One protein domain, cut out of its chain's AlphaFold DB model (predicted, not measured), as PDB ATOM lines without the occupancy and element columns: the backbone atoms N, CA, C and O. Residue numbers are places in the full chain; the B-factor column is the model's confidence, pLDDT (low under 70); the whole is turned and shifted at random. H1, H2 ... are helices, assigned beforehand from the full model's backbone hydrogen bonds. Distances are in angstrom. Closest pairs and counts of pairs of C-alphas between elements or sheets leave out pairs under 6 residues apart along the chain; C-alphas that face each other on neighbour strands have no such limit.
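This is residues 152 to 196 and 221 to 254 of the 267 residues of an uncharacterized protein of Scleroderma citrinum Foug A (UniProt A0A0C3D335). Look for a loose, open set of four helices: the long H1 makes the longest axis, and H2 folds back from its last turns as the second arm of a V. Across a gap from H1, H3 runs lengthwise too, and a short link from its end, residues 238 to 245, leads to the small H4, which is near H1 and makes a triangle with H1 and H3. The 79 printed residues hold four named helices, in the order H1, H2, H3, H4, and no named strand, an all-helix class. The whole is loose, with a radius of gyration of the C-alphas of 14.9 A and spans of 43 by 28 by 26 A, only just elongated.

Start at H1, residues 152 to 179; it touches H2, residues 181 to 194, with residues 173 to 177 alone, meeting residues 183 to 184 of H2. The closest C-alphas are those of Thr 177 and Phe 184, 5.6 A apart. The two helices run opposite ways at a steep tilt of 49 degrees. H4, residues 246 to 254, and H1 are near each other, with 5 pairs of C-alphas within 10 A. H3, residues 221 to 237, is apart from H1, H2 and H4, and H2 and H4 are apart. In H1, H2, H3 and H4 every O i to N i+4 pair is within hydrogen-bond range.

Find C-alpha 152 at (267.908, 240.270, 346.822); from there H1 runs 40.7 A to C-alpha 179 at (258.878, 213.963, 317.101). H2 measures 20.3 A and H3 24.0 A. H4 ends at C-alpha 254, at (259.756, 231.260, 314.034).

The C-alphas of Val 153 and Tyr 221, the two farthest apart, are 43.9 A from each other. Residues 197 to 220 are not printed, and C-alphas 196 and 221 are 21.1 A apart across this cut. The link from H1 to H2 is tight and that from H3 to H4 is short. Look at the B-factor column for low confidence: 32 residues are under 70, among them 221 to 248, and the mean pLDDT of H3 is 49.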
ATOM      1  N   ILE A 152     267.236 240.350 348.131       66.44
ATOM      2  CA  ILE A 152     267.908 240.270 346.822       66.44
ATOM      3  C   ILE A 152     268.245 238.818 346.472       66.44
ATOM      4  O   ILE A 152     268.126 238.415 345.309       66.44
ATOM      5  N   VAL A 153     268.663 238.027 347.464       71.00
ATOM      6  CA  VAL A 153     268.985 236.608 347.274       71.00
ATOM      7  C   VAL A 153     267.720 235.822 346.920       71.00
ATOM      8  O   VAL A 153     267.746 235.031 345.973       71.00
ATOM      9  N   ASP A 154     266.597 236.124 347.573       80.62
ATOM     10  CA  ASP A 154     265.310 235.479 347.296       80.62
ATOM     11  C   ASP A 154     264.749 235.845 345.917       80.62
ATOM     12  O   ASP A 154     264.291 234.971 345.172       80.62
ATOM     13  N   ALA A 155     264.868 237.108 345.499       75.06
ATOM     14  CA  ALA A 155     264.464 237.522 344.157       75.06
ATOM     15  C   ALA A 155     265.293 236.827 343.059       75.06
ATOM     16  O   ALA A 155     264.751 236.386 342.039       75.06
ATOM     17  N   ALA A 156     266.607 236.685 343.265       79.19
ATOM     18  CA  ALA A 156     267.486 235.991 342.328       79.19
ATOM     19  C   ALA A 156     267.180 234.483 342.253       79.19
ATOM     20  O   ALA A 156     267.204 233.904 341.160       79.19
ATOM     21  N   ALA A 157     266.862 233.851 343.386       82.19
ATOM     22  CA  ALA A 157     266.457 232.449 343.438       82.19
ATOM     23  C   ALA A 157     265.119 232.220 342.716       82.19
ATOM     24  O   ALA A 157     265.037 231.353 341.842       82.19
ATOM     25  N   ALA A 158     264.106 233.050 342.984       77.50
ATOM     26  CA  ALA A 158     262.809 232.980 342.313       77.50
ATOM     27  C   ALA A 158     262.939 233.162 340.789       77.50
ATOM     28  O   ALA A 158     262.363 232.398 340.009       77.50
ATOM     29  N   PHE A 159     263.767 234.114 340.345       78.25
ATOM     30  CA  PHE A 159     264.012 234.344 338.921       78.25
ATOM     31  C   PHE A 159     264.664 233.136 338.229       78.25
ATOM     32  O   PHE A 159     264.297 232.785 337.102       78.25
ATOM     33  N   ARG A 160     265.604 232.456 338.901       85.69
ATOM     34  CA  ARG A 160     266.228 231.229 338.379       85.69
ATOM     35  C   ARG A 160     265.218 230.097 338.236       85.69
ATOM     36  O   ARG A 160     265.206 229.449 337.194       85.69
ATOM     37  N   VAL A 161     264.344 229.894 339.224       86.94
ATOM     38  CA  VAL A 161     263.307 228.848 339.175       86.94
ATOM     39  C   VAL A 161     262.340 229.085 338.012       86.94
ATOM     40  O   VAL A 161     262.056 228.159 337.248       86.94
ATOM     41  N   ILE A 162     261.899 230.330 337.806       85.25
ATOM     42  CA  ILE A 162     261.027 230.691 336.677       85.25
ATOM     43  C   ILE A 162     261.747 230.447 335.347       85.25
ATOM     44  O   ILE A 162     261.188 229.822 334.448       85.25
ATOM     45  N   THR A 163     263.005 230.880 335.230       82.81
ATOM     46  CA  THR A 163     263.783 230.726 333.993       82.81
ATOM     47  C   THR A 163     263.985 229.253 333.638       82.81
ATOM     48  O   THR A 163     263.745 228.862 332.498       82.81
ATOM     49  N   VAL A 164     264.361 228.416 334.610       90.31
ATOM     50  CA  VAL A 164     264.540 226.969 334.403       90.31
ATOM     51  C   VAL A 164     263.221 226.310 334.001       90.31
ATOM     52  O   VAL A 164     263.203 225.497 333.076       90.31
ATOM     53  N   THR A 165     262.106 226.700 334.622       89.44
ATOM     54  CA  THR A 165     260.778 226.165 334.288       89.44
ATOM     55  C   THR A 165     260.383 226.522 332.857       89.44
ATOM     56  O   THR A 165     260.002 225.645 332.084       89.44
ATOM     57  N   VAL A 166     260.544 227.789 332.459       88.62
ATOM     58  CA  VAL A 166     260.212 228.251 331.102       88.62
ATOM     59  C   VAL A 166     261.090 227.568 330.054       88.62
ATOM     60  O   VAL A 166     260.570 227.099 329.040       88.62
ATOM     61  N   VAL A 167     262.402 227.464 330.290       90.25
ATOM     62  CA  VAL A 167     263.331 226.799 329.360       90.25
ATOM     63  C   VAL A 167     263.001 225.315 329.221       90.25
ATOM     64  O   VAL A 167     262.981 224.803 328.101       90.25
ATOM     65  N   THR A 168     262.680 224.637 330.325       91.88
ATOM     66  CA  THR A 168     262.324 223.211 330.314       91.88
ATOM     67  C   THR A 168     261.029 222.986 329.544       91.88
ATOM     68  O   THR A 168     261.016 222.193 328.607       91.88
ATOM     69  N   VAL A 169     259.973 223.749 329.852       89.50
ATOM     70  CA  VAL A 169     258.683 223.653 329.149       89.50
ATOM     71  C   VAL A 169     258.861 223.934 327.657       89.50
ATOM     72  O   VAL A 169     258.408 223.152 326.824       89.50
ATOM     73  N   THR A 170     259.591 224.991 327.298       88.38
ATOM     74  CA  THR A 170     259.831 225.342 325.889       88.38
ATOM     75  C   THR A 170     260.599 224.238 325.160       88.38
ATOM     76  O   THR A 170     260.218 223.855 324.058       88.38
ATOM     77  N   SER A 171     261.633 223.675 325.787       87.94
ATOM     78  CA  SER A 171     262.431 222.595 325.191       87.94
ATOM     79  C   SER A 171     261.608 221.321 325.010       87.94
ATOM     80  O   SER A 171     261.676 220.699 323.953       87.94
ATOM     81  N   THR A 172     260.770 220.967 325.991       88.88
ATOM     82  CA  THR A 172     259.860 219.818 325.867       88.88
ATOM     83  C   THR A 172     258.824 220.018 324.767       88.88
ATOM     84  O   THR A 172     258.529 219.078 324.038       88.88
ATOM     85  N   LEU A 173     258.314 221.240 324.581       87.44
ATOM     86  CA  LEU A 173     257.363 221.534 323.507       87.44
ATOM     87  C   LEU A 173     258.009 221.411 322.129       87.44
ATOM     88  O   LEU A 173     257.397 220.852 321.222       87.44
ATOM     89  N   ILE A 174     259.247 221.893 321.981       87.38
ATOM     90  CA  ILE A 174     260.017 221.750 320.742       87.38
ATOM     91  C   ILE A 174     260.273 220.269 320.449       87.38
ATOM     92  O   ILE A 174     260.023 219.839 319.329       87.38
ATOM     93  N   ALA A 175     260.695 219.484 321.447       89.06
ATOM     94  CA  ALA A 175     260.920 218.047 321.284       89.06
ATOM     95  C   ALA A 175     259.645 217.317 320.824       89.06
ATOM     96  O   ALA A 175     259.663 216.647 319.799       89.06
ATOM     97  N   ILE A 176     258.509 217.550 321.495       85.94
ATOM     98  CA  ILE A 176     257.221 216.938 321.123       85.94
ATOM     99  C   ILE A 176     256.799 217.345 319.703       85.94
ATOM    100  O   ILE A 176     256.271 216.527 318.958       85.94
ATOM    101  N   THR A 177     257.042 218.599 319.315       85.06
ATOM    102  CA  THR A 177     256.675 219.107 317.983       85.06
ATOM    103  C   THR A 177     257.538 218.499 316.876       85.06
ATOM    104  O   THR A 177     257.043 218.302 315.768       85.06
ATOM    105  N   LEU A 178     258.816 218.223 317.155       87.38
ATOM    106  CA  LEU A 178     259.730 217.595 316.201       87.38
ATOM    107  C   LEU A 178     259.461 216.097 316.042       87.38
ATOM    108  O   LEU A 178     259.561 215.596 314.924       87.38
ATOM    109  N   ASP A 179     259.109 215.408 317.128       90.69
ATOM    110  CA  ASP A 179     258.878 213.963 317.101       90.69
ATOM    111  C   ASP A 179     257.522 213.603 316.471       90.69
ATOM    112  O   ASP A 179     257.444 212.666 315.679       90.69
ATOM    113  N   ASP A 180     256.454 214.347 316.788       93.31
ATOM    114  CA  ASP A 180     255.125 214.127 316.207       93.31
ATOM    115  C   ASP A 180     254.232 215.389 316.320       93.31
ATOM    116  O   ASP A 180     253.679 215.689 317.389       93.31
ATOM    117  N   PRO A 181     254.003 216.117 315.210       82.75
ATOM    118  CA  PRO A 181     253.120 217.284 315.185       82.75
ATOM    119  C   PRO A 181     251.686 216.996 315.667       82.75
ATOM    120  O   PRO A 181     251.024 217.884 316.208       82.75
ATOM    121  N   LEU A 182     251.195 215.761 315.501       88.56
ATOM    122  CA  LEU A 182     249.850 215.348 315.911       88.56
ATOM    123  C   LEU A 182     249.770 215.105 317.430       88.56
ATOM    124  O   LEU A 182     248.757 215.408 318.079       88.56
ATOM    125  N   ALA A 183     250.859 214.605 318.021       81.75
ATOM    126  CA  ALA A 183     250.994 214.453 319.467       81.75
ATOM    127  C   ALA A 183     250.988 215.817 320.172       81.75
ATOM    128  O   ALA A 183     250.344 215.966 321.217       81.75
ATOM    129  N   PHE A 184     251.617 216.835 319.571       81.81
ATOM    130  CA  PHE A 184     251.583 218.208 320.079       81.81
ATOM    131  C   PHE A 184     250.155 218.773 320.144       81.81
ATOM    132  O   PHE A 184     249.752 219.335 321.169       81.81
ATOM    133  N   GLU A 185     249.358 218.590 319.087       86.06
ATOM    134  CA  GLU A 185     247.970 219.065 319.063       86.06
ATOM    135  C   GLU A 185     247.107 218.348 320.115       86.06
ATOM    136  O   GLU A 185     246.332 218.984 320.836       86.06
ATOM    137  N   THR A 186     247.304 217.040 320.286       88.38
ATOM    138  CA  THR A 186     246.620 216.251 321.321       88.38
ATOM    139  C   THR A 186     246.989 216.716 322.731       88.38
ATOM    140  O   THR A 186     246.109 216.867 323.585       88.38
ATOM    141  N   TRP A 187     248.272 216.990 322.982       86.62
ATOM    142  CA  TRP A 187     248.753 217.508 324.263       86.62
ATOM    143  C   TRP A 187     248.175 218.896 324.569       86.62
ATOM    144  O   TRP A 187     247.625 219.103 325.652       86.62
ATOM    145  N   CYS A 188     248.193 219.814 323.597       84.69
ATOM    146  CA  CYS A 188     247.599 221.146 323.738       84.69
ATOM    147  C   CYS A 188     246.101 221.067 324.062       84.69
ATOM    148  O   CYS A 188     245.616 221.754 324.963       84.69
ATOM    149  N   ASN A 189     245.365 220.192 323.373       89.62
ATOM    150  CA  ASN A 189     243.935 219.997 323.602       89.62
ATOM    151  C   ASN A 189     243.639 219.414 324.992       89.62
ATOM    152  O   ASN A 189     242.654 219.812 325.621       89.62
ATOM    153  N   ARG A 190     244.501 218.527 325.507       87.38
ATOM    154  CA  ARG A 190     244.412 218.018 326.886       87.38
ATOM    155  C   ARG A 190     244.693 219.111 327.910       87.38
ATOM    156  O   ARG A 190     243.913 219.258 328.845       87.38
ATOM    157  N   LEU A 191     245.743 219.909 327.710       79.94
ATOM    158  CA  LEU A 191     246.101 220.996 328.622       79.94
ATOM    159  C   LEU A 191     244.994 222.059 328.693       79.94
ATOM    160  O   LEU A 191     244.574 222.455 329.775       79.94
ATOM    161  N   ILE A 192     244.459 222.468 327.539       81.38
ATOM    162  CA  ILE A 192     243.345 223.426 327.459       81.38
ATOM    163  C   ILE A 192     242.079 222.857 328.109       81.38
ATOM    164  O   ILE A 192     241.336 223.603 328.746       81.38
ATOM    165  N   SER A 193     241.826 221.554 327.962       83.12
ATOM    166  CA  SER A 193     240.689 220.887 328.605       83.12
ATOM    167  C   SER A 193     240.841 220.813 330.123       83.12
ATOM    168  O   SER A 193     239.867 221.057 330.825       83.12
ATOM    169  N   ALA A 194     242.047 220.545 330.631       80.38
ATOM    170  CA  ALA A 194     242.336 220.517 332.066       80.38
ATOM    171  C   ALA A 194     242.247 221.909 332.716       80.38
ATOM    172  O   ALA A 194     241.835 222.032 333.863       80.38
ATOM    173  N   LEU A 195     242.592 222.963 331.970       71.94
ATOM    174  CA  LEU A 195     242.449 224.356 332.407       71.94
ATOM    175  C   LEU A 195     241.012 224.881 332.309       71.94
ATOM    176  O   LEU A 195     240.743 226.009 332.720       71.94
ATOM    177  N   LYS A 196     240.090 224.114 331.719       82.75
ATOM    178  CA  LYS A 196     238.695 224.518 331.607       82.75
ATOM    179  C   LYS A 196     238.025 224.247 332.960       82.75
ATOM    180  O   LYS A 196     237.918 223.078 333.327       82.75
ATOM    181  N   TYR A 221     241.945 231.962 312.360       35.16
ATOM    182  CA  TYR A 221     242.063 233.377 312.737       35.16
ATOM    183  C   TYR A 221     242.071 233.586 314.261       35.16
ATOM    184  O   TYR A 221     242.792 234.438 314.784       35.16
ATOM    185  N   LEU A 222     241.337 232.749 315.004       40.47
ATOM    186  CA  LEU A 222     241.292 232.795 316.470       40.47
ATOM    187  C   LEU A 222     242.580 232.269 317.133       40.47
ATOM    188  O   LEU A 222     242.922 232.727 318.224       40.47
ATOM    189  N   ARG A 223     243.331 231.360 316.483       48.75
ATOM    190  CA  ARG A 223     244.647 230.893 316.975       48.75
ATOM    191  C   ARG A 223     245.698 232.010 316.919       48.75
ATOM    192  O   ARG A 223     246.410 232.209 317.902       48.75
ATOM    193  N   GLY A 224     245.729 232.787 315.831       47.69
ATOM    194  CA  GLY A 224     246.591 233.970 315.710       47.69
ATOM    195  C   GLY A 224     246.227 235.061 316.720       47.69
ATOM    196  O   GLY A 224     247.094 235.566 317.429       47.69
ATOM    197  N   PHE A 225     244.933 235.353 316.876       43.00
ATOM    198  CA  PHE A 225     244.466 236.389 317.802       43.00
ATOM    199  C   PHE A 225     244.754 236.049 319.273       43.00
ATOM    200  O   PHE A 225     245.086 236.932 320.054       43.00
ATOM    201  N   ARG A 226     244.687 234.769 319.670       53.72
ATOM    202  CA  ARG A 226     244.934 234.356 321.064       53.72
ATOM    203  C   ARG A 226     246.421 234.354 321.427       53.72
ATOM    204  O   ARG A 226     246.754 234.751 322.539       53.72
ATOM    205  N   LEU A 227     247.307 233.980 320.499       52.22
ATOM    206  CA  LEU A 227     248.760 234.103 320.678       52.22
ATOM    207  C   LEU A 227     249.202 235.569 320.713       52.22
ATOM    208  O   LEU A 227     249.998 235.940 321.573       52.22
ATOM    209  N   VAL A 228     248.623 236.420 319.858       54.50
ATOM    210  CA  VAL A 228     248.848 237.873 319.892       54.50
ATOM    211  C   VAL A 228     248.299 238.481 321.182       54.50
ATOM    212  O   VAL A 228     248.996 239.269 321.802       54.50
ATOM    213  N   SER A 229     247.125 238.073 321.668       59.28
ATOM    214  CA  SER A 229     246.589 238.550 322.953       59.28
ATOM    215  C   SER A 229     247.399 238.078 324.162       59.28
ATOM    216  O   SER A 229     247.514 238.821 325.130       59.28
ATOM    217  N   ILE A 230     248.001 236.884 324.121       60.59
ATOM    218  CA  ILE A 230     248.940 236.425 325.158       60.59
ATOM    219  C   ILE A 230     250.250 237.218 325.067       60.59
ATOM    220  O   ILE A 230     250.752 237.661 326.092       60.59
ATOM    221  N   ALA A 231     250.767 237.487 323.865       51.06
ATOM    222  CA  ALA A 231     251.956 238.318 323.667       51.06
ATOM    223  C   ALA A 231     251.727 239.784 324.084       51.06
ATOM    224  O   ALA A 231     252.584 240.372 324.736       51.06
ATOM    225  N   VAL A 232     250.559 240.356 323.783       51.25
ATOM    226  CA  VAL A 232     250.138 241.706 324.195       51.25
ATOM    227  C   VAL A 232     249.841 241.753 325.692       51.25
ATOM    228  O   VAL A 232     250.195 242.729 326.339       51.25
ATOM    229  N   GLY A 233     249.261 240.699 326.273       59.28
ATOM    230  CA  GLY A 233     249.064 240.574 327.719       59.28
ATOM    231  C   GLY A 233     250.389 240.471 328.475       59.28
ATOM    232  O   GLY A 233     250.587 241.163 329.469       59.28
ATOM    233  N   ILE A 234     251.344 239.696 327.953       49.25
ATOM    234  CA  ILE A 234     252.722 239.658 328.451       49.25
ATOM    235  C   ILE A 234     253.377 241.032 328.269       49.25
ATOM    236  O   ILE A 234     254.019 241.501 329.198       49.25
ATOM    237  N   HIS A 235     253.175 241.723 327.143       42.25
ATOM    238  CA  HIS A 235     253.718 243.063 326.891       42.25
ATOM    239  C   HIS A 235     253.145 244.133 327.837       42.25
ATOM    240  O   HIS A 235     253.902 244.921 328.392       42.25
ATOM    241  N   MET A 236     251.832 244.119 328.087       37.03
ATOM    242  CA  MET A 236     251.137 244.993 329.041       37.03
ATOM    243  C   MET A 236     251.598 244.726 330.482       37.03
ATOM    244  O   MET A 236     251.959 245.662 331.190       37.03
ATOM    245  N   CYS A 237     251.700 243.457 330.895       42.75
ATOM    246  CA  CYS A 237     252.228 243.082 332.213       42.75
ATOM    247  C   CYS A 237     253.746 243.316 332.355       42.75
ATOM    248  O   CYS A 237     254.260 243.361 333.469       42.75
ATOM    249  N   THR A 238     254.473 243.495 331.247       42.53
ATOM    250  CA  THR A 238     255.917 243.790 331.218       42.53
ATOM    251  C   THR A 238     256.234 245.237 330.854       42.53
ATOM    252  O   THR A 238     257.402 245.552 330.657       42.53
ATOM    253  N   GLN A 239     255.271 246.168 330.856       38.12
ATOM    254  CA  GLN A 239     255.580 247.596 330.657       38.12
ATOM    255  C   GLN A 239     256.519 248.182 331.735       38.12
ATOM    256  O   GLN A 239     257.115 249.238 331.525       38.12
ATOM    257  N   HIS A 240     256.763 247.460 332.837       37.41
ATOM    258  CA  HIS A 240     257.827 247.765 333.806       37.41
ATOM    259  C   HIS A 240     259.114 246.926 333.658       37.41
ATOM    260  O   HIS A 240     260.087 247.160 334.371       37.41
ATOM    261  N   VAL A 241     259.180 246.001 332.699       44.38
ATOM    262  CA  VAL A 241     260.351 245.165 332.400       44.38
ATOM    263  C   VAL A 241     260.906 245.557 331.029       44.38
ATOM    264  O   VAL A 241     260.415 245.146 329.984       44.38
ATOM    265  N   ARG A 242     261.990 246.340 331.023       45.31
ATOM    266  CA  ARG A 242     262.645 246.895 329.815       45.31
ATOM    267  C   ARG A 242     263.242 245.861 328.837       45.31
ATOM    268  O   ARG A 242     263.943 246.253 327.909       45.31
ATOM    269  N   LYS A 243     263.051 244.556 329.050       47.25
ATOM    270  CA  LYS A 243     263.695 243.491 328.267       47.25
ATOM    271  C   LYS A 243     262.737 242.329 328.035       47.25
ATOM    272  O   LYS A 243     262.361 241.637 328.976       47.25
ATOM    273  N   VAL A 244     262.406 242.087 326.770       55.62
ATOM    274  CA  VAL A 244     261.738 240.857 326.334       55.62
ATOM    275  C   VAL A 244     262.800 239.750 326.254       55.62
ATOM    276  O   VAL A 244     263.814 239.950 325.581       55.62
ATOM    277  N   PRO A 245     262.628 238.601 326.932       69.31
ATOM    278  CA  PRO A 245     263.584 237.499 326.856       69.31
ATOM    279  C   PRO A 245     263.754 236.994 325.417       69.31
ATOM    280  O   PRO A 245     262.770 236.795 324.705       69.31
ATOM    281  N   ALA A 246     264.998 236.726 325.005       57.19
ATOM    282  CA  ALA A 246     265.339 236.291 323.645       57.19
ATOM    283  C   ALA A 246     264.553 235.049 323.176       57.19
ATOM    284  O   ALA A 246     264.253 234.920 321.992       57.19
ATOM    285  N   ALA A 247     264.152 234.172 324.102       53.97
ATOM    286  CA  ALA A 247     263.315 233.009 323.810       53.97
ATOM    287  C   ALA A 247     261.920 233.393 323.278       53.97
ATOM    288  O   ALA A 247     261.437 232.779 322.333       53.97
ATOM    289  N   VAL A 248     261.299 234.448 323.820       62.41
ATOM    290  CA  VAL A 248     259.992 234.948 323.357       62.41
ATOM    291  C   VAL A 248     260.121 235.547 321.956       62.41
ATOM    292  O   VAL A 248     259.259 235.340 321.105       62.41
ATOM    293  N   TRP A 249     261.233 236.236 321.692       71.88
ATOM    294  CA  TRP A 249     261.522 236.801 320.375       71.88
ATOM    295  C   TRP A 249     261.779 235.714 319.320       71.88
ATOM    296  O   TRP A 249     261.260 235.798 318.211       71.88
ATOM    297  N   LEU A 250     262.509 234.651 319.670       57.59
ATOM    298  CA  LEU A 250     262.756 233.516 318.773       57.59
ATOM    299  C   LEU A 250     261.471 232.761 318.419       57.59
ATOM    300  O   LEU A 250     261.273 232.421 317.255       57.59
ATOM    301  N   VAL A 251     260.575 232.555 319.389       70.62
ATOM    302  CA  VAL A 251     259.258 231.944 319.144       70.62
ATOM    303  C   VAL A 251     258.408 232.829 318.226       70.62
ATOM    304  O   VAL A 251     257.777 232.322 317.300       70.62
ATOM    305  N   TRP A 252     258.441 234.151 318.422       76.69
ATOM    306  CA  TRP A 252     257.745 235.109 317.559       76.69
ATOM    307  C   TRP A 252     258.250 235.069 316.108       76.69
ATOM    308  O   TRP A 252     257.451 234.992 315.175       76.69
ATOM    309  N   VAL A 253     259.572 235.082 315.905       67.31
ATOM    310  CA  VAL A 253     260.182 235.039 314.565       67.31
ATOM    311  C   VAL A 253     259.914 233.704 313.874       67.31
ATOM    312  O   VAL A 253     259.537 233.699 312.703       67.31
ATOM    313  N   ALA A 254     260.044 232.581 314.586       53.34
ATOM    314  CA  ALA A 254     259.756 231.260 314.034       53.34
ATOM    315  C   ALA A 254     258.300 231.158 313.554       53.34
ATOM    316  O   ALA A 254     258.050 230.719 312.432       53.34
TER     317      ALA A 254